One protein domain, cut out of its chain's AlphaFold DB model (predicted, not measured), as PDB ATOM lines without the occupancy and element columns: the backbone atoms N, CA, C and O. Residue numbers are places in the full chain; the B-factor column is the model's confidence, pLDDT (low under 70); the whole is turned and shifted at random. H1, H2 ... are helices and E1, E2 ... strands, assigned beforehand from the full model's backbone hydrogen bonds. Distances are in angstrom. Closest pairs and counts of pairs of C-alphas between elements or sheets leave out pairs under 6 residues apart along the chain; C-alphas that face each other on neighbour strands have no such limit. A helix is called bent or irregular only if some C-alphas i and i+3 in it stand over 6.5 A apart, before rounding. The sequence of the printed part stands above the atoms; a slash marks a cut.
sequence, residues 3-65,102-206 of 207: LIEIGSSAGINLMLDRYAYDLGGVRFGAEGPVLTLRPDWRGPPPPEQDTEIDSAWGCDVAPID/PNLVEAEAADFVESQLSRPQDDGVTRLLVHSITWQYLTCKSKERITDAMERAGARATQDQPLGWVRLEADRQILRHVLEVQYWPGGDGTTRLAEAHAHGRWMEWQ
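This is residues 3 to 65 and 102 to 206 of the 207 residues of the protein "DUF2332 domain-containing protein" of Sphingomonas sp. (UniProt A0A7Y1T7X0). A twisted sheet of nine strands curls like a C, with H2 and H3 side by side over one face and H1 over the other. The small hairpin E2-E3 stands between H1 and edge strand E4, across the opening of the C. The printed part has 168 residues, with three named helices and eleven named strands in the order E1 H1 E2 E3 E4 E5 E6 H2 E7 H3 E8 E9 E10 E11. The mixed sheet runs E4 E11 E10 E9 E8 E7 E1 E5 E6, and the class is mixed, helices and strands. The whole is compact, with a radius of gyration of the C-alphas of 15.8 A and spans of 38 by 37 by 36 A.

E1 is residues 3 to 6, from C-alpha 3 at (51.888, 5.448, -52.545). H1 is residues 13 to 18, irregular, with C-alphas 14 and 17 8.1 A apart. E2 is residues 20 to 23, E3 26 to 29, E4 40 to 42, E5 55 to 60, 17.3 A long, and E6 104 to 106. H2 is residues 109 to 117, 12.1 A; E7 127 to 132, 16.8 A; and H3 140 to 154, 20.9 A. E8 is residues 163 to 171, 23.7 A; E9 176 to 184, 26.2 A; E10 190 to 196, 17.0 A; and E11 202 to 205, ending at C-alpha 205 (43.167, 6.446, -32.726).

E1 and E5 are parallel, with N 5 and O 57 2.8 A apart, within hydrogen-bond range. E8 to E11 form a meander, each strand the antiparallel neighbour of the one before; N 165 and O 182 of hairpin E8 and E9 are 2.8 A apart. E4 is parallel to E11, with N 42 and O 203 2.8 A apart. E7, H3, E8 is a strand-helix-strand unit, two parallel neighbours with a helix between; E6, H2, E7 is a split one, with E1 and E5 between its strands. Both crossovers are right-handed. H2 and H3 touch, at a shallow tilt of 12 degrees, the same way; their closest C-alphas, Ala 110 and Ile 146, are 5.2 A apart. H1 is on the opposite face, at a height over the sheet of 9.3 A. The closest C-alphas of E2 and E4, Leu 23 and Trp 41, are 6.4 A apart. In H2 and H3 every O i to N i+4 pair is within hydrogen-bond range; in H1 0 of 2 are, and 1 of 3 O i to N i+3 pairs.

The C-alphas of Glu 31 and Lys 141, the two farthest apart, are 42.5 A apart. Residues 66 to 101 are not printed, and C-alphas 65 and 102 are 10.2 A apart across this cut. The link E4 to E5, residues 43 to 54, is long. The mean pLDDT of the printed part is 95.6, and no printed residue is under 70.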
ATOM      1  N   LEU A   3      53.138   6.124 -52.875       98.12
ATOM      2  CA  LEU A   3      51.888   5.448 -52.545       98.12
ATOM      3  C   LEU A   3      51.391   4.592 -53.713       98.12
ATOM      4  O   LEU A   3      51.235   5.067 -54.837       98.12
ATOM      5  N   ILE A   4      51.094   3.334 -53.406       98.50
ATOM      6  CA  ILE A   4      50.515   2.330 -54.294       98.50
ATOM      7  C   ILE A   4      49.160   1.947 -53.701       98.50
ATOM      8  O   ILE A   4      49.104   1.295 -52.662       98.50
ATOM      9  N   GLU A   5      48.058   2.338 -54.334       98.56
ATOM     10  CA  GLU A   5      46.708   2.006 -53.864       98.56
ATOM     11  C   GLU A   5      46.040   0.939 -54.740       98.56
ATOM     12  O   GLU A   5      46.086   1.013 -55.966       98.56
ATOM     13  N   ILE A   6      45.353  -0.028 -54.127       98.50
ATOM     14  CA  ILE A   6      44.472  -0.964 -54.847       98.50
ATOM     15  C   ILE A   6      42.999  -0.719 -54.489       98.50
ATOM     16  O   ILE A   6      42.639  -0.562 -53.318       98.50
ATOM     17  N   GLY A   7      42.126  -0.720 -55.501       95.50
ATOM     18  CA  GLY A   7      40.710  -0.365 -55.350       95.50
ATOM     19  C   GLY A   7      40.517   1.131 -55.095       95.50
ATOM     20  O   GLY A   7      39.813   1.533 -54.169       95.50
ATOM     21  N   SER A   8      41.179   1.965 -55.899       93.56
ATOM     22  CA  SER A   8      41.450   3.383 -55.616       93.56
ATOM     23  C   SER A   8      40.260   4.350 -55.688       93.56
ATOM     24  O   SER A   8      40.453   5.544 -55.910       93.56
ATOM     25  N   SER A   9      39.016   3.889 -55.531       91.88
ATOM     26  CA  SER A   9      37.826   4.751 -55.401       91.88
ATOM     27  C   SER A   9      37.721   5.843 -56.482       91.88
ATOM     28  O   SER A   9      37.646   7.033 -56.172       91.88
ATOM     29  N   ALA A  10      37.761   5.454 -57.764       94.12
ATOM     30  CA  ALA A  10      37.787   6.380 -58.912       94.12
ATOM     31  C   ALA A  10      38.994   7.350 -58.929       94.12
ATOM     32  O   ALA A  10      38.955   8.408 -59.555       94.12
ATOM     33  N   GLY A  11      40.064   7.008 -58.208       95.44
ATOM     34  CA  GLY A  11      41.270   7.815 -58.041       95.44
ATOM     35  C   GLY A  11      41.120   8.950 -57.026       95.44
ATOM     36  O   GLY A  11      42.029   9.765 -56.897       95.44
ATOM     37  N   ILE A  12      39.999   9.029 -56.296       95.19
ATOM     38  CA  ILE A  12      39.733  10.122 -55.346       95.19
ATOM     39  C   ILE A  12      40.728  10.100 -54.181       95.19
ATOM     40  O   ILE A  12      41.192  11.155 -53.743       95.19
ATOM     41  N   ASN A  13      41.073   8.904 -53.707       93.25
ATOM     42  CA  ASN A  13      42.019   8.717 -52.613       93.25
ATOM     43  C   ASN A  13      43.462   9.028 -53.024       93.25
ATOM     44  O   ASN A  13      44.243   9.408 -52.168       93.25
ATOM     45  N   LEU A  14      43.804   8.968 -54.315       96.81
ATOM     46  CA  LEU A  14      45.147   9.284 -54.826       96.81
ATOM     47  C   LEU A  14      45.461  10.788 -54.835       96.81
ATOM     48  O   LEU A  14      46.595  11.180 -55.088       96.81
ATOM     49  N   MET A  15      44.466  11.642 -54.591       95.81
ATOM     50  CA  MET A  15      44.605  13.103 -54.609       95.81
ATOM     51  C   MET A  15      44.911  13.684 -53.218       95.81
ATOM     52  O   MET A  15      44.487  14.802 -52.921       95.81
ATOM     53  N   LEU A  16      45.599  12.927 -52.349       93.81
ATOM     54  CA  LEU A  16      45.902  13.335 -50.965       93.81
ATOM     55  C   LEU A  16      46.616  14.693 -50.896       93.81
ATOM     56  O   LEU A  16      46.322  15.504 -50.021       93.81
ATOM     57  N   ASP A  17      47.493  14.964 -51.867       92.75
ATOM     58  CA  ASP A  17      48.247  16.213 -52.032       92.75
ATOM     59  C   ASP A  17      47.357  17.451 -52.247       92.75
ATOM     60  O   ASP A  17      47.827  18.584 -52.175       92.75
ATOM     61  N   ARG A  18      46.063  17.255 -52.517       94.94
ATOM     62  CA  ARG A  18      45.096  18.322 -52.829       94.94
ATOM     63  C   ARG A  18      44.125  18.601 -51.695       94.94
ATOM     64  O   ARG A  18      43.247  19.456 -51.837       94.94
ATOM     65  N   TYR A  19      44.230  17.857 -50.604       95.94
ATOM     66  CA  TYR A  19      43.351  17.979 -49.452       95.94
ATOM     67  C   TYR A  19      44.084  18.640 -48.291       95.94
ATOM     68  O   TYR A  19      45.312  18.636 -48.217       95.94
ATOM     69  N   ALA A  20      43.308  19.213 -47.379       95.94
ATOM     70  CA  ALA A  20      43.787  19.591 -46.058       95.94
ATOM     71  C   ALA A  20      43.192  18.642 -45.024       95.94
ATOM     72  O   ALA A  20      42.114  18.080 -45.230       95.94
ATOM     73  N   TYR A  21      43.870  18.503 -43.899       95.69
ATOM     74  CA  TYR A  21      43.523  17.572 -42.842       95.69
ATOM     75  C   TYR A  21      43.471  18.312 -41.504       95.69
ATOM     76  O   TYR A  21      44.307  19.169 -41.229       95.69
ATOM     77  N   ASP A  22      42.477  17.985 -40.681       95.75
ATOM     78  CA  ASP A  22      42.432  18.305 -39.250       95.75
ATOM     79  C   ASP A  22      42.141  16.991 -38.516       95.75
ATOM     80  O   ASP A  22      40.996  16.528 -38.457       95.75
ATOM     81  N   LEU A  23      43.210  16.343 -38.049       95.19
ATOM     82  CA  LEU A  23      43.181  15.029 -37.416       95.19
ATOM     83  C   LEU A  23      43.417  15.203 -35.918       95.19
ATOM     84  O   LEU A  23      44.553  15.286 -35.460       95.19
ATOM     85  N   GLY A  24      42.336  15.336 -35.150       94.31
ATOM     86  CA  GLY A  24      42.444  15.510 -33.699       94.31
ATOM     87  C   GLY A  24      43.169  16.795 -33.282       94.31
ATOM     88  O   GLY A  24      43.780  16.821 -32.219       94.31
ATOM     89  N   GLY A  25      43.118  17.850 -34.104       94.50
ATOM     90  CA  GLY A  25      43.823  19.114 -33.875       94.50
ATOM     91  C   GLY A  25      45.170  19.234 -34.591       94.50
ATOM     92  O   GLY A  25      45.664  20.353 -34.724       94.50
ATOM     93  N   VAL A  26      45.726  18.136 -35.114       95.44
ATOM     94  CA  VAL A  26      46.920  18.164 -35.973       95.44
ATOM     95  C   VAL A  26      46.499  18.549 -37.387       95.44
ATOM     96  O   VAL A  26      45.652  17.883 -37.991       95.44
ATOM     97  N   ARG A  27      47.056  19.648 -37.905       94.69
ATOM     98  CA  ARG A  27      46.646  20.253 -39.179       94.69
ATOM     99  C   ARG A  27      47.779  20.281 -40.187       94.69
ATOM    100  O   ARG A  27      48.854  20.780 -39.880       94.69
ATOM    101  N   PHE A  28      47.503  19.808 -41.394       94.12
ATOM    102  CA  PHE A  28      48.461  19.765 -42.500       94.12
ATOM    103  C   PHE A  28      47.737  19.624 -43.846       94.12
ATOM    104  O   PHE A  28      46.513  19.472 -43.898       94.12
ATOM    105  N   GLY A  29      48.495  19.654 -44.942       93.31
ATOM    106  CA  GLY A  29      47.997  19.483 -46.306       93.31
ATOM    107  C   GLY A  29      48.014  20.779 -47.116       93.31
ATOM    108  O   GLY A  29      48.739  21.717 -46.797       93.31
ATOM    109  N   ALA A  30      47.234  20.814 -48.194       93.44
ATOM    110  CA  ALA A  30      47.272  21.898 -49.171       93.44
ATOM    111  C   ALA A  30      46.813  23.250 -48.593       93.44
ATOM    112  O   ALA A  30      45.796  23.323 -47.904       93.44
ATOM    113  N   GLU A  31      47.503  24.339 -48.960       92.31
ATOM    114  CA  GLU A  31      47.126  25.714 -48.581       92.31
ATOM    115  C   GLU A  31      45.790  26.158 -49.208       92.31
ATOM    116  O   GLU A  31      45.011  26.884 -48.591       92.31
ATOM    117  N   GLY A  32      45.503  25.693 -50.429       94.69
ATOM    118  CA  GLY A  32      44.231  25.887 -51.132       94.69
ATOM    119  C   GLY A  32      43.547  24.547 -51.395       94.69
ATOM    120  O   GLY A  32      43.554  24.087 -52.539       94.69
ATOM    121  N   PRO A  33      43.011  23.876 -50.360       96.50
ATOM    122  CA  PRO A  33      42.567  22.499 -50.486       96.50
ATOM    123  C   PRO A  33      41.244  22.400 -51.250       96.50
ATOM    124  O   PRO A  33      40.347  23.226 -51.088       96.50
ATOM    125  N   VAL A  34      41.079  21.321 -52.019       96.44
ATOM    126  CA  VAL A  34      39.789  20.959 -52.642       96.44
ATOM    127  C   VAL A  34      38.715  20.759 -51.569       96.44
ATOM    128  O   VAL A  34      37.548  21.091 -51.767       96.44
ATOM    129  N   LEU A  35      39.119  20.195 -50.430       95.69
ATOM    130  CA  LEU A  35      38.298  19.981 -49.247       95.69
ATOM    131  C   LEU A  35      39.190  19.784 -48.018       95.69
ATOM    132  O   LEU A  35      40.323  19.313 -48.127       95.69
ATOM    133  N   THR A  36      38.644  20.092 -46.844       95.88
ATOM    134  CA  THR A  36      39.276  19.783 -45.558       95.88
ATOM    135  C   THR A  36      38.645  18.530 -44.959       95.88
ATOM    136  O   THR A  36      37.446  18.498 -44.668       95.88
ATOM    137  N   LEU A  37      39.450  17.487 -44.767       95.19
ATOM    138  CA  LEU A  37      39.070  16.251 -44.098       95.19
ATOM    139  C   LEU A  37      39.223  16.417 -42.589       95.19
ATOM    140  O   LEU A  37      40.328  16.533 -42.065       95.19
ATOM    141  N   ARG A  38      38.086  16.412 -41.895       96.25
ATOM    142  CA  ARG A  38      38.002  16.520 -40.439       96.25
ATOM    143  C   ARG A  38      37.065  15.437 -39.901       96.25
ATOM    144  O   ARG A  38      35.863  15.693 -39.779       96.25
ATOM    145  N   PRO A  39      37.557  14.208 -39.677       95.69
ATOM    146  CA  PRO A  39      36.753  13.172 -39.040       95.69
ATOM    147  C   PRO A  39      36.391  13.579 -37.603       95.69
ATOM    148  O   PRO A  39      37.085  14.379 -36.976       95.69
ATOM    149  N   ASP A  40      35.331  12.982 -37.057       97.19
ATOM    150  CA  ASP A  40      35.135  12.907 -35.606       97.19
ATOM    151  C   ASP A  40      36.276  12.069 -35.009       97.19
ATOM    152  O   ASP A  40      36.262  10.837 -35.085       97.19
ATOM    153  N   TRP A  41      37.312  12.757 -34.530       97.44
ATOM    154  CA  TRP A  41      38.530  12.153 -34.009       97.44
ATOM    155  C   TRP A  41      38.389  11.828 -32.528       97.44
ATOM    156  O   TRP A  41      38.010  12.678 -31.720       97.44
ATOM    157  N   ARG A  42      38.739  10.597 -32.168       96.94
ATOM    158  CA  ARG A  42      38.705  10.059 -30.809       96.94
ATOM    159  C   ARG A  42      40.067   9.460 -30.484       96.94
ATOM    160  O   ARG A  42      40.741   8.959 -31.380       96.94
ATOM    161  N   GLY A  43      40.445   9.484 -29.210       95.69
ATOM    162  CA  GLY A  43      41.788   9.092 -28.772       95.69
ATOM    163  C   GLY A  43      42.796  10.250 -28.833       95.69
ATOM    164  O   GLY A  43      42.394  11.400 -29.052       95.69
ATOM    165  N   PRO A  44      44.089   9.980 -28.580       95.00
ATOM    166  CA  PRO A  44      45.128  11.001 -28.642       95.00
ATOM    167  C   PRO A  44      45.307  11.539 -30.074       95.00
ATOM    168  O   PRO A  44      44.914  10.871 -31.036       95.00
ATOM    169  N   PRO A  45      45.855  12.757 -30.241       92.25
ATOM    170  CA  PRO A  45      46.209  13.263 -31.565       92.25
ATOM    171  C   PRO A  45      47.256  12.350 -32.225       92.25
ATOM    172  O   PRO A  45      48.062  11.744 -31.513       92.25
ATOM    173  N   PRO A  46      47.270  12.255 -33.567       90.75
ATOM    174  CA  PRO A  46      48.325  11.528 -34.260       90.75
ATOM    175  C   PRO A  46      49.670  12.260 -34.091       90.75
ATOM    176  O   PRO A  46      49.690  13.432 -33.703       90.75
ATOM    177  N   PRO A  47      50.807  11.613 -34.403       89.75
ATOM    178  CA  PRO A  47      52.098  12.288 -34.423       89.75
ATOM    179  C   PRO A  47      52.083  13.519 -35.341       89.75
ATOM    180  O   PRO A  47      51.665  13.441 -36.495       89.75
ATOM    181  N   GLU A  48      52.565  14.649 -34.830       90.38
ATOM    182  CA  GLU A  48      52.734  15.880 -35.604       90.38
ATOM    183  C   GLU A  48      54.070  15.813 -36.353       90.38
ATOM    184  O   GLU A  48      55.124  16.163 -35.821       90.38
ATOM    185  N   GLN A  49      54.029  15.254 -37.563       85.31
ATOM    186  CA  GLN A  49      55.188  15.092 -38.439       85.31
ATOM    187  C   GLN A  49      54.869  15.583 -39.847       85.31
ATOM    188  O   GLN A  49      53.794  15.304 -40.386       85.31
ATOM    189  N   ASP A  50      55.839  16.258 -40.458       83.75
ATOM    190  CA  ASP A  50      55.747  16.639 -41.860       83.75
ATOM    191  C   ASP A  50      55.701  15.383 -42.731       83.75
ATOM    192  O   ASP A  50      56.488  14.448 -42.577       83.75
ATOM    193  N   THR A  51      54.732  15.352 -43.642       84.44
ATOM    194  CA  THR A  51      54.487  14.222 -44.533       84.44
ATOM    195  C   THR A  51      54.381  14.730 -45.960       84.44
ATOM    196  O   THR A  51      53.510  15.539 -46.272       84.44
ATOM    197  N   GLU A  52      55.235  14.208 -46.836       91.12
ATOM    198  CA  GLU A  52      55.220  14.505 -48.266       91.12
ATOM    199  C   GLU A  52      54.839  13.258 -49.071       91.12
ATOM    200  O   GLU A  52      55.344  12.154 -48.829       91.12
ATOM    201  N   ILE A  53      53.939  13.429 -50.040       93.06
ATOM    202  CA  ILE A  53      53.588  12.399 -51.019       93.06
ATOM    203  C   ILE A  53      54.341  12.726 -52.306       93.06
ATOM    204  O   ILE A  53      53.944  13.626 -53.039       93.06
ATOM    205  N   ASP A  54      55.421  11.993 -52.558       94.75
ATOM    206  CA  ASP A  54      56.245  12.148 -53.760       94.75
ATOM    207  C   ASP A  54      55.461  11.691 -54.998       94.75
ATOM    208  O   ASP A  54      55.353  12.380 -56.013       94.75
ATOM    209  N   SER A  55      54.809  10.538 -54.872       96.38
ATOM    210  CA  SER A  55      53.949  10.003 -55.913       96.38
ATOM    211  C   SER A  55      52.827   9.159 -55.325       96.38
ATOM    212  O   SER A  55      52.955   8.547 -54.266       96.38
ATOM    213  N   ALA A  56      51.694   9.146 -56.022       97.75
ATOM    214  CA  ALA A  56      50.555   8.298 -55.715       97.75
ATOM    215  C   ALA A  56      50.042   7.685 -57.015       97.75
ATOM    216  O   ALA A  56      49.688   8.411 -57.950       97.75
ATOM    217  N   TRP A  57      50.024   6.359 -57.064       98.25
ATOM    218  CA  TRP A  57      49.521   5.550 -58.164       98.25
ATOM    219  C   TRP A  57      48.520   4.550 -57.628       98.25
ATOM    220  O   TRP A  57      48.695   4.005 -56.541       98.25
ATOM    221  N   GLY A  58      47.492   4.258 -58.412       98.31
ATOM    222  CA  GLY A  58      46.546   3.238 -58.015       98.31
ATOM    223  C   GLY A  58      45.912   2.503 -59.169       98.31
ATOM    224  O   GLY A  58      46.015   2.920 -60.326       98.31
ATOM    225  N   CYS A  59      45.259   1.396 -58.837       98.38
ATOM    226  CA  CYS A  59      44.541   0.592 -59.804       98.38
ATOM    227  C   CYS A  59      43.123   0.245 -59.364       98.38
ATOM    228  O   CYS A  59      42.793   0.159 -58.177       98.38
ATOM    229  N   ASP A  60      42.297  -0.022 -60.364       97.19
ATOM    230  CA  ASP A  60      41.008  -0.679 -60.216       97.19
ATOM    231  C   ASP A  60      40.798  -1.615 -61.415       97.19
ATOM    232  O   ASP A  60      41.348  -1.375 -62.489       97.19
ATOM    233  N   VAL A  61      40.016  -2.681 -61.253       95.88
ATOM    234  CA  VAL A  61      39.691  -3.596 -62.360       95.88
ATOM    235  C   VAL A  61      38.683  -2.976 -63.332       95.88
ATOM    236  O   VAL A  61      38.613  -3.372 -64.489       95.88
ATOM    237  N   ALA A  62      37.884  -2.019 -62.860       94.12
ATOM    238  CA  ALA A  62      36.894  -1.303 -63.651       94.12
ATOM    239  C   ALA A  62      36.833   0.165 -63.186       94.12
ATOM    240  O   ALA A  62      35.843   0.576 -62.565       94.12
ATOM    241  N   PRO A  63      37.895   0.957 -63.441       94.50
ATOM    242  CA  PRO A  63      37.998   2.314 -62.927       94.50
ATOM    243  C   PRO A  63      36.845   3.180 -63.437       94.50
ATOM    244  O   PRO A  63      36.520   3.194 -64.622       94.50
ATOM    245  N   ILE A  64      36.228   3.921 -62.519       93.62
ATOM    246  CA  ILE A  64      35.212   4.923 -62.845       93.62
ATOM    247  C   ILE A  64      35.928   6.198 -63.292       93.62
ATOM    248  O   ILE A  64      36.691   6.781 -62.521       93.62
ATOM    249  N   ASP A  65      35.636   6.671 -64.498       91.88
ATOM    250  CA  ASP A  65      36.170   7.924 -65.019       91.88
ATOM    251  C   ASP A  65      35.252   9.101 -64.656       91.88
ATOM    252  O   ASP A  65      34.180   9.313 -65.231       91.88
ATOM    253  N   PRO A 102      43.981  11.988 -61.484       96.00
ATOM    254  CA  PRO A 102      44.824  11.155 -60.627       96.00
ATOM    255  C   PRO A 102      45.480  10.030 -61.443       96.00
ATOM    256  O   PRO A 102      44.960   9.633 -62.487       96.00
ATOM    257  N   ASN A 103      46.596   9.485 -60.954       96.69
ATOM    258  CA  ASN A 103      47.309   8.391 -61.621       96.69
ATOM    259  C   ASN A 103      46.620   7.038 -61.368       96.69
ATOM    260  O   ASN A 103      47.110   6.199 -60.611       96.69
ATOM    261  N   LEU A 104      45.453   6.854 -61.978       97.38
ATOM    262  CA  LEU A 104      44.646   5.642 -61.892       97.38
ATOM    263  C   LEU A 104      44.785   4.819 -63.174       97.38
ATOM    264  O   LEU A 104      44.598   5.348 -64.270       97.38
ATOM    265  N   VAL A 105      45.057   3.523 -63.038       97.56
ATOM    266  CA  VAL A 105      45.128   2.586 -64.168       97.56
ATOM    267  C   VAL A 105      44.121   1.448 -64.027       97.56
ATOM    268  O   VAL A 105      43.780   1.033 -62.921       97.56
ATOM    269  N   GLU A 106      43.654   0.926 -65.159       98.00
ATOM    270  CA  GLU A 106      42.873  -0.310 -65.191       98.00
ATOM    271  C   GLU A 106      43.820  -1.509 -65.062       98.00
ATOM    272  O   GLU A 106      44.653  -1.735 -65.943       98.00
ATOM    273  N   ALA A 107      43.738  -2.249 -63.955       98.06
ATOM    274  CA  ALA A 107      44.553  -3.440 -63.728       98.06
ATOM    275  C   ALA A 107      43.979  -4.340 -62.623       98.06
ATOM    276  O   ALA A 107      43.285  -3.887 -61.710       98.06
ATOM    277  N   GLU A 108      44.331  -5.626 -62.674       98.00
ATOM    278  CA  GLU A 108      44.137  -6.537 -61.545       98.00
ATOM    279  C   GLU A 108      45.123  -6.184 -60.420       98.00
ATOM    280  O   GLU A 108      46.280  -5.843 -60.671       98.00
ATOM    281  N   ALA A 109      44.656  -6.245 -59.171       98.38
ATOM    282  CA  ALA A 109      45.396  -5.741 -58.020       98.38
ATOM    283  C   ALA A 109      46.761  -6.423 -57.823       98.38
ATOM    284  O   ALA A 109      47.740  -5.739 -57.530       98.38
ATOM    285  N   ALA A 110      46.854  -7.744 -57.990       98.69
ATOM    286  CA  ALA A 110      48.115  -8.456 -57.806       98.69
ATOM    287  C   ALA A 110      49.110  -8.141 -58.926       98.69
ATOM    288  O   ALA A 110      50.276  -7.888 -58.635       98.69
ATOM    289  N   ASP A 111      48.651  -8.087 -60.180       98.69
ATOM    290  CA  ASP A 111      49.502  -7.709 -61.318       98.69
ATOM    291  C   ASP A 111      50.056  -6.284 -61.147       98.69
ATOM    292  O   ASP A 111      51.243  -6.031 -61.369       98.69
ATOM    293  N   PHE A 112      49.208  -5.353 -60.697       98.75
ATOM    294  CA  PHE A 112      49.612  -3.979 -60.420       98.75
ATOM    295  C   PHE A 112      50.637  -3.898 -59.286       98.75
ATOM    296  O   PHE A 112      51.690  -3.290 -59.469       98.75
ATOM    297  N   VAL A 113      50.374  -4.535 -58.140       98.81
ATOM    298  CA  VAL A 113      51.288  -4.523 -56.986       98.81
ATOM    299  C   VAL A 113      52.641  -5.137 -57.343       98.81
ATOM    300  O   VAL A 113      53.675  -4.534 -57.061       98.81
ATOM    301  N   GLU A 114      52.657  -6.293 -58.009       98.75
ATOM    302  CA  GLU A 114      53.896  -6.936 -58.463       98.75
ATOM    303  C   GLU A 114      54.687  -6.022 -59.413       98.75
ATOM    304  O   GLU A 114      55.905  -5.882 -59.269       98.75
ATOM    305  N   SER A 115      53.998  -5.342 -60.337       98.56
ATOM    306  CA  SER A 115      54.626  -4.369 -61.229       98.56
ATOM    307  C   SER A 115      55.217  -3.180 -60.468       98.56
ATOM    308  O   SER A 115      56.368  -2.829 -60.729       98.56
ATOM    309  N   GLN A 116      54.483  -2.571 -59.533       98.50
ATOM    310  CA  GLN A 116      54.975  -1.414 -58.782       98.50
ATOM    311  C   GLN A 116      56.160  -1.784 -57.884       98.50
ATOM    312  O   GLN A 116      57.180  -1.105 -57.909       98.50
ATOM    313  N   LEU A 117      56.090  -2.912 -57.170       98.38
ATOM    314  CA  LEU A 117      57.175  -3.373 -56.295       98.38
ATOM    315  C   LEU A 117      58.452  -3.769 -57.053       98.38
ATOM    316  O   LEU A 117      59.517  -3.859 -56.443       98.38
ATOM    317  N   SER A 118      58.363  -4.024 -58.362       97.38
ATOM    318  CA  SER A 118      59.530  -4.282 -59.214       97.38
ATOM    319  C   SER A 118      60.261  -3.012 -59.662       97.38
ATOM    320  O   SER A 118      61.393  -3.097 -60.144       97.38
ATOM    321  N   ARG A 119      59.634  -1.837 -59.520       97.12
ATOM    322  CA  ARG A 119      60.251  -0.557 -59.880       97.12
ATOM    323  C   ARG A 119      61.329  -0.187 -58.859       97.12
ATOM    324  O   ARG A 119      61.143  -0.468 -57.671       97.12
ATOM    325  N   PRO A 120      62.420   0.475 -59.286       95.94
ATOM    326  CA  PRO A 120      63.364   1.093 -58.360       95.94
ATOM    327  C   PRO A 120      62.639   2.013 -57.377       95.94
ATOM    328  O   PRO A 120      61.612   2.594 -57.724       95.94
ATOM    329  N   GLN A 121      63.151   2.092 -56.157       96.94
ATOM    330  CA  GLN A 121      62.677   2.987 -55.108       96.94
ATOM    331  C   GLN A 121      63.799   3.981 -54.824       96.94
ATOM    332  O   GLN A 121      64.957   3.574 -54.754       96.94
ATOM    333  N   ASP A 122      63.482   5.262 -54.693       96.75
ATOM    334  CA  ASP A 122      64.498   6.263 -54.378       96.75
ATOM    335  C   ASP A 122      64.894   6.190 -52.896       96.75
ATOM    336  O   ASP A 122      64.076   5.860 -52.030       96.75
ATOM    337  N   ASP A 123      66.160   6.486 -52.602       96.62
ATOM    338  CA  ASP A 123      66.668   6.508 -51.231       96.62
ATOM    339  C   ASP A 123      65.963   7.603 -50.408       96.62
ATOM    340  O   ASP A 123      65.711   8.712 -50.883       96.62
ATOM    341  N   GLY A 124      65.644   7.293 -49.155       95.25
ATOM    342  CA  GLY A 124      64.895   8.153 -48.240       95.25
ATOM    343  C   GLY A 124      63.379   8.165 -48.469       95.25
ATOM    344  O   GLY A 124      62.655   8.785 -47.689       95.25
ATOM    345  N   VAL A 125      62.866   7.478 -49.496       96.94
ATOM    346  CA  VAL A 125      61.427   7.408 -49.777       96.94
ATOM    347  C   VAL A 125      60.856   6.115 -49.223       96.94
ATOM    348  O   VAL A 125      61.228   5.036 -49.659       96.94
ATOM    349  N   THR A 126      59.881   6.196 -48.318       97.62
ATOM    350  CA  THR A 126      59.088   5.024 -47.916       97.62
ATOM    351  C   THR A 126      58.024   4.711 -48.965       97.62
ATOM    352  O   THR A 126      57.166   5.558 -49.251       97.62
ATOM    353  N   ARG A 127      58.037   3.484 -49.496       98.62
ATOM    354  CA  ARG A 127      57.000   2.955 -50.392       98.62
ATOM    355  C   ARG A 127      55.869   2.329 -49.582       98.62
ATOM    356  O   ARG A 127      56.116   1.567 -48.653       98.62
ATOM    357  N   LEU A 128      54.623   2.628 -49.930       98.56
ATOM    358  CA  LEU A 128      53.434   2.174 -49.212       98.56
ATOM    359  C   LEU A 128      52.471   1.451 -50.150       98.56
ATOM    360  O   LEU A 128      51.992   2.051 -51.106       98.56
ATOM    361  N   LEU A 129      52.111   0.208 -49.829       98.81
ATOM    362  CA  LEU A 129      50.876  -0.393 -50.333       98.81
ATOM    363  C   LEU A 129      49.721   0.019 -49.418       98.81
ATOM    364  O   LEU A 129      49.770  -0.233 -48.214       98.81
ATOM    365  N   VAL A 130      48.678   0.615 -49.985       98.50
ATOM    366  CA  VAL A 130      47.499   1.094 -49.260       98.50
ATOM    367  C   VAL A 130      46.235   0.476 -49.843       98.50
ATOM    368  O   VAL A 130      46.068   0.386 -51.060       98.50
ATOM    369  N   HIS A 131      45.313   0.062 -48.982       98.00
ATOM    370  CA  HIS A 131      43.958  -0.265 -49.412       98.00
ATOM    371  C   HIS A 131      42.927  -0.053 -48.312       98.00
ATOM    372  O   HIS A 131      43.213  -0.199 -47.120       98.00
ATOM    373  N   SER A 132      41.708   0.278 -48.734       96.75
ATOM    374  CA  SER A 132      40.583   0.506 -47.837       96.75
ATOM    375  C   SER A 132      39.324  -0.179 -48.349       96.75
ATOM    376  O   SER A 132      38.805   0.198 -49.398       96.75
ATOM    377  N   ILE A 133      38.803  -1.146 -47.590       95.75
ATOM    378  CA  ILE A 133      37.573  -1.905 -47.898       95.75
ATOM    379  C   ILE A 133      37.698  -2.731 -49.194       95.75
ATOM    380  O   ILE A 133      36.729  -3.329 -49.660       95.75
ATOM    381  N   THR A 134      38.896  -2.816 -49.769       96.56
ATOM    382  CA  THR A 134      39.153  -3.471 -51.054       96.56
ATOM    383  C   THR A 134      39.421  -4.958 -50.852       96.56
ATOM    384  O   THR A 134      39.004  -5.784 -51.667       96.56
ATOM    385  N   TRP A 135      40.082  -5.331 -49.750       97.12
ATOM    386  CA  TRP A 135      40.616  -6.682 -49.556       97.12
ATOM    387  C   TRP A 135      39.537  -7.763 -49.633       97.12
ATOM    388  O   TRP A 135      39.751  -8.838 -50.194       97.12
ATOM    389  N   GLN A 136      38.336  -7.489 -49.122       95.19
ATOM    390  CA  GLN A 136      37.219  -8.436 -49.161       95.19
ATOM    391  C   GLN A 136      36.753  -8.810 -50.579       95.19
ATOM    392  O   GLN A 136      36.193  -9.894 -50.745       95.19
ATOM    393  N   TYR A 137      36.995  -7.958 -51.579       95.00
ATOM    394  CA  TYR A 137      36.597  -8.193 -52.970       95.00
ATOM    395  C   TYR A 137      37.627  -9.008 -53.757       95.00
ATOM    396  O   TYR A 137      37.306  -9.545 -54.816       95.00
ATOM    397  N   LEU A 138      38.853  -9.133 -53.243       97.19
ATOM    398  CA  LEU A 138      39.914  -9.873 -53.914       97.19
ATOM    399  C   LEU A 138      39.691 -11.386 -53.823       97.19
ATOM    400  O   LEU A 138      39.291 -11.926 -52.783       97.19
ATOM    401  N   THR A 139      40.028 -12.081 -54.910       98.00
ATOM    402  CA  THR A 139      40.065 -13.548 -54.934       98.00
ATOM    403  C   THR A 139      41.136 -14.077 -53.975       98.00
ATOM    404  O   THR A 139      42.105 -13.377 -53.681       98.00
ATOM    405  N   CYS A 140      41.007 -15.324 -53.503       98.19
ATOM    406  CA  CYS A 140      42.042 -15.942 -52.660       98.19
ATOM    407  C   CYS A 140      43.416 -15.915 -53.340       98.19
ATOM    408  O   CYS A 140      44.396 -15.514 -52.725       98.19
ATOM    409  N   LYS A 141      43.457 -16.214 -54.645       98.44
ATOM    410  CA  LYS A 141      44.686 -16.176 -55.442       98.44
ATOM    411  C   LYS A 141      45.311 -14.776 -55.483       98.44
ATOM    412  O   LYS A 141      46.519 -14.651 -55.330       98.44
ATOM    413  N   SER A 142      44.512 -13.724 -55.680       98.31
ATOM    414  CA  SER A 142      45.021 -12.343 -55.678       98.31
ATOM    415  C   SER A 142      45.580 -11.957 -54.305       98.31
ATOM    416  O   SER A 142      46.650 -11.362 -54.227       98.31
ATOM    417  N   LYS A 143      44.901 -12.347 -53.216       98.69
ATOM    418  CA  LYS A 143      45.365 -12.105 -51.837       98.69
ATOM    419  C   LYS A 143      46.699 -12.786 -51.553       98.69
ATOM    420  O   LYS A 143      47.596 -12.146 -51.012       98.69
ATOM    421  N   GLU A 144      46.823 -14.057 -51.930       98.75
ATOM    422  CA  GLU A 144      48.055 -14.839 -51.779       98.75
ATOM    423  C   GLU A 144      49.205 -14.179 -52.542       98.75
ATOM    424  O   GLU A 144      50.240 -13.886 -51.955       98.75
ATOM    425  N   ARG A 145      48.990 -13.824 -53.815       98.81
ATOM    426  CA  ARG A 145      50.001 -13.149 -54.640       98.81
ATOM    427  C   ARG A 145      50.466 -11.816 -54.060       98.81
ATOM    428  O   ARG A 145      51.668 -11.572 -54.010       98.81
ATOM    429  N   ILE A 146      49.535 -10.964 -53.623       98.88
ATOM    430  CA  ILE A 146      49.870  -9.663 -53.027       98.88
ATOM    431  C   ILE A 146      50.647  -9.860 -51.726       98.88
ATOM    432  O   ILE A 146      51.680  -9.223 -51.542       98.88
ATOM    433  N   THR A 147      50.191 -10.769 -50.860       98.69
ATOM    434  CA  THR A 147      50.882 -11.099 -49.604       98.69
ATOM    435  C   THR A 147      52.307 -11.562 -49.882       98.69
ATOM    436  O   THR A 147      53.257 -10.988 -49.362       98.69
ATOM    437  N   ASP A 148      52.470 -12.526 -50.784       98.75
ATOM    438  CA  ASP A 148      53.770 -13.053 -51.178       98.75
ATOM    439  C   ASP A 148      54.685 -11.978 -51.789       98.75
ATOM    440  O   ASP A 148      55.897 -11.975 -51.562       98.75
ATOM    441  N   ALA A 149      54.133 -11.068 -52.597       98.75
ATOM    442  CA  ALA A 149      54.890  -9.973 -53.195       98.75
ATOM    443  C   ALA A 149      55.372  -8.975 -52.133       98.75
ATOM    444  O   ALA A 149      56.545  -8.592 -52.161       98.75
ATOM    445  N   MET A 150      54.502  -8.617 -51.185       98.50
ATOM    446  CA  MET A 150      54.823  -7.727 -50.068       98.50
ATOM    447  C   MET A 150      55.860  -8.343 -49.130       98.50
ATOM    448  O   MET A 150      56.839  -7.677 -48.822       98.50
ATOM    449  N   GLU A 151      55.729  -9.617 -48.757       97.94
ATOM    450  CA  GLU A 151      56.710 -10.307 -47.906       97.94
ATOM    451  C   GLU A 151      58.083 -10.399 -48.587       97.94
ATOM    452  O   GLU A 151      59.117 -10.093 -47.989       97.94
ATOM    453  N   ARG A 152      58.120 -10.733 -49.887       98.06
ATOM    454  CA  ARG A 152      59.376 -10.728 -50.653       98.06
ATOM    455  C   ARG A 152      60.000  -9.337 -50.729       98.06
ATOM    456  O   ARG A 152      61.224  -9.237 -50.683       98.06
ATOM    457  N   ALA A 153      59.199  -8.292 -50.935       98.12
ATOM    458  CA  ALA A 153      59.688  -6.916 -50.991       98.12
ATOM    459  C   ALA A 153      60.172  -6.439 -49.614       98.12
ATOM    460  O   ALA A 153      61.275  -5.907 -49.518       98.12
ATOM    461  N   GLY A 154      59.422  -6.732 -48.552       97.50
ATOM    462  CA  GLY A 154      59.778  -6.432 -47.167       97.50
ATOM    463  C   GLY A 154      61.085  -7.096 -46.735       97.50
ATOM    464  O   GLY A 154      61.907  -6.456 -46.088       97.50
ATOM    465  N   ALA A 155      61.352  -8.328 -47.183       96.75
ATOM    466  CA  ALA A 155      62.628  -9.012 -46.941       96.75
ATOM    467  C   ALA A 155      63.848  -8.335 -47.604       96.75
ATOM    468  O   ALA A 155      64.983  -8.639 -47.242       96.75
ATOM    469  N   ARG A 156      63.631  -7.447 -48.586       96.44
ATOM    470  CA  ARG A 156      64.681  -6.650 -49.245       96.44
ATOM    471  C   ARG A 156      64.708  -5.190 -48.787       96.44
ATOM    472  O   ARG A 156      65.632  -4.482 -49.173       96.44
ATOM    473  N   ALA A 157      63.714  -4.745 -48.021       97.62
ATOM    474  CA  ALA A 157      63.608  -3.362 -47.579       97.62
ATOM    475  C   ALA A 157      64.773  -2.997 -46.651       97.62
ATOM    476  O   ALA A 157      65.209  -3.791 -45.812       97.62
ATOM    477  N   THR A 158      65.262  -1.772 -46.794       97.50
ATOM    478  CA  THR A 158      66.358  -1.220 -45.994       97.50
ATOM    479  C   THR A 158      65.879   0.035 -45.270       97.50
ATOM    480  O   THR A 158      64.767   0.502 -45.495       97.50
ATOM    481  N   GLN A 159      66.700   0.581 -44.371       96.75
ATOM    482  CA  GLN A 159      66.372   1.854 -43.715       96.75
ATOM    483  C   GLN A 159      66.292   3.013 -44.722       96.75
ATOM    484  O   GLN A 159      65.510   3.934 -44.517       96.75
ATOM    485  N   ASP A 160      67.050   2.936 -45.820       97.06
ATOM    486  CA  ASP A 160      67.035   3.940 -46.888       97.06
ATOM    487  C   ASP A 160      65.892   3.707 -47.884       97.06
ATOM    488  O   ASP A 160      65.412   4.651 -48.499       97.06
ATOM    489  N   GLN A 161      65.400   2.473 -48.018       97.69
ATOM    490  CA  GLN A 161      64.266   2.127 -48.881       97.69
ATOM    491  C   GLN A 161      63.209   1.333 -48.095       97.69
ATOM    492  O   GLN A 161      63.078   0.114 -48.283       97.69
ATOM    493  N   PRO A 162      62.453   1.987 -47.190       97.88
ATOM    494  CA  PRO A 162      61.479   1.292 -46.363       97.88
ATOM    495  C   PRO A 162      60.211   0.924 -47.133       97.88
ATOM    496  O   PRO A 162      59.830   1.580 -48.107       97.88
ATOM    497  N   LEU A 163      59.511  -0.097 -46.647       98.62
ATOM    498  CA  LEU A 163      58.231  -0.557 -47.175       98.62
ATOM    499  C   LEU A 163      57.177  -0.547 -46.067       98.62
ATOM    500  O   LEU A 163      57.427  -1.014 -44.958       98.62
ATOM    501  N   GLY A 164      55.973  -0.083 -46.380       98.38
ATOM    502  CA  GLY A 164      54.814  -0.183 -45.503       98.38
ATOM    503  C   GLY A 164      53.611  -0.805 -46.200       98.38
ATOM    504  O   GLY A 164      53.410  -0.648 -47.404       98.38
ATOM    505  N   TRP A 165      52.781  -1.495 -45.426       98.69
ATOM    506  CA  TRP A 165      51.492  -2.016 -45.861       98.69
ATOM    507  C   TRP A 165      50.389  -1.494 -44.943       98.69
ATOM    508  O   TRP A 165      50.244  -1.962 -43.815       98.69
ATOM    509  N   VAL A 166      49.625  -0.517 -45.431       98.25
ATOM    510  CA  VAL A 166      48.555   0.165 -44.698       98.25
ATOM    511  C   VAL A 166      47.197  -0.356 -45.150       98.25
ATOM    512  O   VAL A 166      46.884  -0.392 -46.341       98.25
ATOM    513  N   ARG A 167      46.373  -0.770 -44.191       97.94
ATOM    514  CA  ARG A 167      45.132  -1.502 -44.452       97.94
ATOM    515  C   ARG A 167      44.024  -0.912 -43.605       97.94
ATOM    516  O   ARG A 167      44.134  -0.934 -42.387       97.94
ATOM    517  N   LEU A 168      42.968  -0.401 -44.234       97.69
ATOM    518  CA  LEU A 168      41.726  -0.044 -43.550       97.69
ATOM    519  C   LEU A 168      40.625  -1.018 -43.971       97.69
ATOM    520  O   LEU A 168      39.920  -0.793 -44.953       97.69
ATOM    521  N   GLU A 169      40.480  -2.120 -43.248       97.38
ATOM    522  CA  GLU A 169      39.616  -3.228 -43.664       97.38
ATOM    523  C   GLU A 169      38.565  -3.576 -42.615       97.38
ATOM    524  O   GLU A 169      38.693  -3.247 -41.438       97.38
ATOM    525  N   ALA A 170      37.479  -4.210 -43.058       95.44
ATOM    526  CA  ALA A 170      36.393  -4.608 -42.173       95.44
ATOM    527  C   ALA A 170      36.809  -5.783 -41.276       95.44
ATOM    528  O   ALA A 170      37.085  -6.882 -41.760       95.44
ATOM    529  N   ASP A 171      36.744  -5.576 -39.965       93.38
ATOM    530  CA  ASP A 171      36.814  -6.630 -38.964       93.38
ATOM    531  C   ASP A 171      35.394  -7.108 -38.629       93.38
ATOM    532  O   ASP A 171      34.556  -6.385 -38.075       93.38
ATOM    533  N   ARG A 172      35.116  -8.362 -38.992       89.38
ATOM    534  CA  ARG A 172      33.803  -8.994 -38.816       89.38
ATOM    535  C   ARG A 172      33.515  -9.411 -37.378       89.38
ATOM    536  O   ARG A 172      32.352  -9.645 -37.064       89.38
ATOM    537  N   GLN A 173      34.529  -9.531 -36.524       90.19
ATOM    538  CA  GLN A 173      34.352  -9.936 -35.130       90.19
ATOM    539  C   GLN A 173      33.824  -8.773 -34.295       90.19
ATOM    540  O   GLN A 173      32.886  -8.942 -33.519       90.19
ATOM    541  N   ILE A 174      34.385  -7.581 -34.503       89.81
ATOM    542  CA  ILE A 174      33.998  -6.368 -33.767       89.81
ATOM    543  C   ILE A 174      33.028  -5.467 -34.541       89.81
ATOM    544  O   ILE A 174      32.524  -4.489 -33.991       89.81
ATOM    545  N   LEU A 175      32.729  -5.799 -35.805       90.00
ATOM    546  CA  LEU A 175      31.846  -5.030 -36.690       90.00
ATOM    547  C   LEU A 175      32.317  -3.570 -36.831       90.00
ATOM    548  O   LEU A 175      31.550  -2.612 -36.663       90.00
ATOM    549  N   ARG A 176      33.615  -3.407 -37.103       93.06
ATOM    550  CA  ARG A 176      34.311  -2.123 -37.291       93.06
ATOM    551  C   ARG A 176      35.255  -2.210 -38.482       93.06
ATOM    552  O   ARG A 176      35.473  -3.292 -39.010       93.06
ATOM    553  N   HIS A 177      35.796  -1.072 -38.910       97.00
ATOM    554  CA  HIS A 177      36.947  -1.067 -39.812       97.00
ATOM    555  C   HIS A 177      38.183  -0.777 -38.981       97.00
ATOM    556  O   HIS A 177      38.131   0.077 -38.098       97.00
ATOM    557  N   VAL A 178      39.259  -1.499 -39.244       97.38
ATOM    558  CA  VAL A 178      40.493  -1.412 -38.474       97.38
ATOM    559  C   VAL A 178      41.592  -0.912 -39.388       97.38
ATOM    560  O   VAL A 178      41.748  -1.420 -40.497       97.38
ATOM    561  N   LEU A 179      42.304   0.114 -38.926       97.69
ATOM    562  CA  LEU A 179      43.516   0.606 -39.555       97.69
ATOM    563  C   LEU A 179      44.706  -0.161 -38.987       97.69
ATOM    564  O   LEU A 179      44.989  -0.076 -37.790       97.69
ATOM    565  N   GLU A 180      45.414  -0.869 -39.852       97.31
ATOM    566  CA  GLU A 180      46.608  -1.628 -39.507       97.31
ATOM    567  C   GLU A 180      47.766  -1.250 -40.420       97.31
ATOM    568  O   GLU A 180      47.576  -0.979 -41.608       97.31
ATOM    569  N   VAL A 181      48.978  -1.295 -39.876       97.25
ATOM    570  CA  VAL A 181      50.216  -1.119 -40.626       97.25
ATOM    571  C   VAL A 181      51.153  -2.290 -40.371       97.25
ATOM    572  O   VAL A 181      51.257  -2.783 -39.253       97.25
ATOM    573  N   GLN A 182      51.838  -2.744 -41.407       97.88
ATOM    574  CA  GLN A 182      53.043  -3.558 -41.279       97.88
ATOM    575  C   GLN A 182      54.188  -2.802 -41.946       97.88
ATOM    576  O   GLN A 182      53.987  -2.227 -43.015       97.88
ATOM    577  N   TYR A 183      55.350  -2.749 -41.299       97.19
ATOM    578  CA  TYR A 183      56.470  -1.905 -41.716       97.19
ATOM    579  C   TYR A 183      57.774  -2.700 -41.790       97.19
ATOM    580  O   TYR A 183      58.071  -3.506 -40.905       97.19
ATOM    581  N   TRP A 184      58.568  -2.436 -42.826       97.88
ATOM    582  CA  TRP A 184      59.884  -3.019 -43.043       97.88
ATOM    583  C   TRP A 184      60.915  -1.941 -43.411       97.88
ATOM    584  O   TRP A 184      60.591  -1.030 -44.171       97.88
ATOM    585  N   PRO A 185      62.176  -2.093 -42.976       95.25
ATOM    586  CA  PRO A 185      62.642  -3.065 -41.989       95.25
ATOM    587  C   PRO A 185      62.290  -2.631 -40.552       95.25
ATOM    588  O   PRO A 185      62.169  -1.446 -40.261       95.25
ATOM    589  N   GLY A 186      62.186  -3.592 -39.628       83.44
ATOM    590  CA  GLY A 186      62.154  -3.304 -38.187       83.44
ATOM    591  C   GLY A 186      60.776  -3.161 -37.526       83.44
ATOM    592  O   GLY A 186      60.715  -2.635 -36.420       83.44
ATOM    593  N   GLY A 187      59.687  -3.621 -38.150       77.12
ATOM    594  CA  GLY A 187      58.392  -3.784 -37.476       77.12
ATOM    595  C   GLY A 187      58.233  -5.157 -36.808       77.12
ATOM    596  O   GLY A 187      58.656  -6.169 -37.368       77.12
ATOM    597  N   ASP A 188      57.546  -5.216 -35.662       81.94
ATOM    598  CA  ASP A 188      57.177  -6.461 -34.954       81.94
ATOM    599  C   ASP A 188      55.941  -7.146 -35.582       81.94
ATOM    600  O   ASP A 188      55.044  -7.650 -34.903       81.94
ATOM    601  N   GLY A 189      55.868  -7.143 -36.915       90.25
ATOM    602  CA  GLY A 189      54.707  -7.602 -37.674       90.25
ATOM    603  C   GLY A 189      53.637  -6.522 -37.845       90.25
ATOM    604  O   GLY A 189      53.940  -5.358 -38.104       90.25
ATOM    605  N   THR A 190      52.368  -6.932 -37.794       95.44
ATOM    606  CA  THR A 190      51.226  -6.036 -38.015       95.44
ATOM    607  C   THR A 190      50.839  -5.315 -36.728       95.44
ATOM    608  O   THR A 190      50.514  -5.950 -35.727       95.44
ATOM    609  N   THR A 191      50.807  -3.986 -36.777       95.62
ATOM    610  CA  THR A 191      50.352  -3.115 -35.693       95.62
ATOM    611  C   THR A 191      48.995  -2.518 -36.031       95.62
ATOM    612  O   THR A 191      48.804  -1.917 -37.089       95.62
ATOM    613  N   ARG A 192      48.055  -2.639 -35.098       95.38
ATOM    614  CA  ARG A 192      46.765  -1.958 -35.153       95.38
ATOM    615  C   ARG A 192      46.914  -0.525 -34.650       95.38
ATOM    616  O   ARG A 192      47.400  -0.319 -33.544       95.38
ATOM    617  N   LEU A 193      46.481   0.441 -35.454       95.75
ATOM    618  CA  LEU A 193      46.614   1.870 -35.163       95.75
ATOM    619  C   LEU A 193      45.295   2.514 -34.736       95.75
ATOM    620  O   LEU A 193      45.288   3.417 -33.902       95.75
ATOM    621  N   ALA A 194      44.176   2.086 -35.331       96.44
ATOM    622  CA  ALA A 194      42.889   2.724 -35.084       96.44
ATOM    623  C   ALA A 194      41.686   1.849 -35.452       96.44
ATOM    624  O   ALA A 194      41.786   0.887 -36.216       96.44
ATOM    625  N   GLU A 195      40.517   2.246 -34.955       96.81
ATOM    626  CA  GLU A 195      39.218   1.893 -35.529       96.81
ATOM    627  C   GLU A 195      38.673   3.066 -36.340       96.81
ATOM    628  O   GLU A 195      38.862   4.219 -35.964       96.81
ATOM    629  N   ALA A 196      37.951   2.804 -37.428       96.44
ATOM    630  CA  ALA A 196      37.399   3.872 -38.252       96.44
ATOM    631  C   ALA A 196      36.025   3.563 -38.852       96.44
ATOM    632  O   ALA A 196      35.566   2.421 -38.977       96.44
ATOM    633  N   HIS A 197      35.385   4.634 -39.313       94.19
ATOM    634  CA  HIS A 197      34.257   4.556 -40.227       94.19
ATOM    635  C   HIS A 197      34.717   4.219 -41.654       94.19
ATOM    636  O   HIS A 197      35.667   4.816 -42.151       94.19
ATOM    637  N   ALA A 198      33.934   3.412 -42.379       89.38
ATOM    638  CA  ALA A 198      34.182   3.015 -43.774       89.38
ATOM    639  C   ALA A 198      34.447   4.169 -44.771       89.38
ATOM    640  O   ALA A 198      35.040   4.001 -45.827       89.38
ATOM    641  N   HIS A 199      33.941   5.357 -44.453       88.69
ATOM    642  CA  HIS A 199      34.052   6.566 -45.279       88.69
ATOM    643  C   HIS A 199      34.725   7.730 -44.536       88.69
ATOM    644  O   HIS A 199      34.448   8.886 -44.842       88.69
ATOM    645  N   GLY A 200      35.501   7.447 -43.483       90.25
ATOM    646  CA  GLY A 200      36.267   8.471 -42.762       90.25
ATOM    647  C   GLY A 200      35.429   9.509 -42.004       90.25
ATOM    648  O   GLY A 200      35.873  10.634 -41.812       90.25
ATOM    649  N   ARG A 201      34.197   9.170 -41.585       92.69
ATOM    650  CA  ARG A 201      33.358  10.068 -40.760       92.69
ATOM    651  C   ARG A 201      33.870  10.207 -39.330       92.69
ATOM    652  O   ARG A 201      33.743  11.276 -38.750       92.69
ATOM    653  N   TRP A 202      34.406   9.128 -38.774       95.56
ATOM    654  CA  TRP A 202      35.021   9.097 -37.455       95.56
ATOM    655  C   TRP A 202      36.255   8.198 -37.499       95.56
ATOM    656  O   TRP A 202      36.330   7.292 -38.340       95.56
ATOM    657  N   MET A 203      37.192   8.471 -36.598       96.94
ATOM    658  CA  MET A 203      38.405   7.694 -36.358       96.94
ATOM    659  C   MET A 203      38.632   7.625 -34.847       96.94
ATOM    660  O   MET A 203      38.507   8.637 -34.165       96.94
ATOM    661  N   GLU A 204      38.957   6.449 -34.334       96.81
ATOM    662  CA  GLU A 204      39.377   6.228 -32.956       96.81
ATOM    663  C   GLU A 204      40.815   5.729 -32.958       96.81
ATOM    664  O   GLU A 204      41.082   4.556 -33.214       96.81
ATOM    665  N   TRP A 205      41.731   6.667 -32.736       96.38
ATOM    666  CA  TRP A 205      43.167   6.446 -32.726       96.38
ATOM    667  C   TRP A 205      43.606   5.796 -31.412       96.38
ATOM    668  O   TRP A 205      43.165   6.201 -30.336       96.38
ATOM    669  N   GLN A 206      44.437   4.758 -31.506       92.69
ATOM    670  CA  GLN A 206      44.784   3.876 -30.383       92.69
ATOM    671  C   GLN A 206      46.295   3.770 -30.132       92.69
ATOM    672  O   GLN A 206      46.684   3.164 -29.133       92.69
TER     673      GLN A 206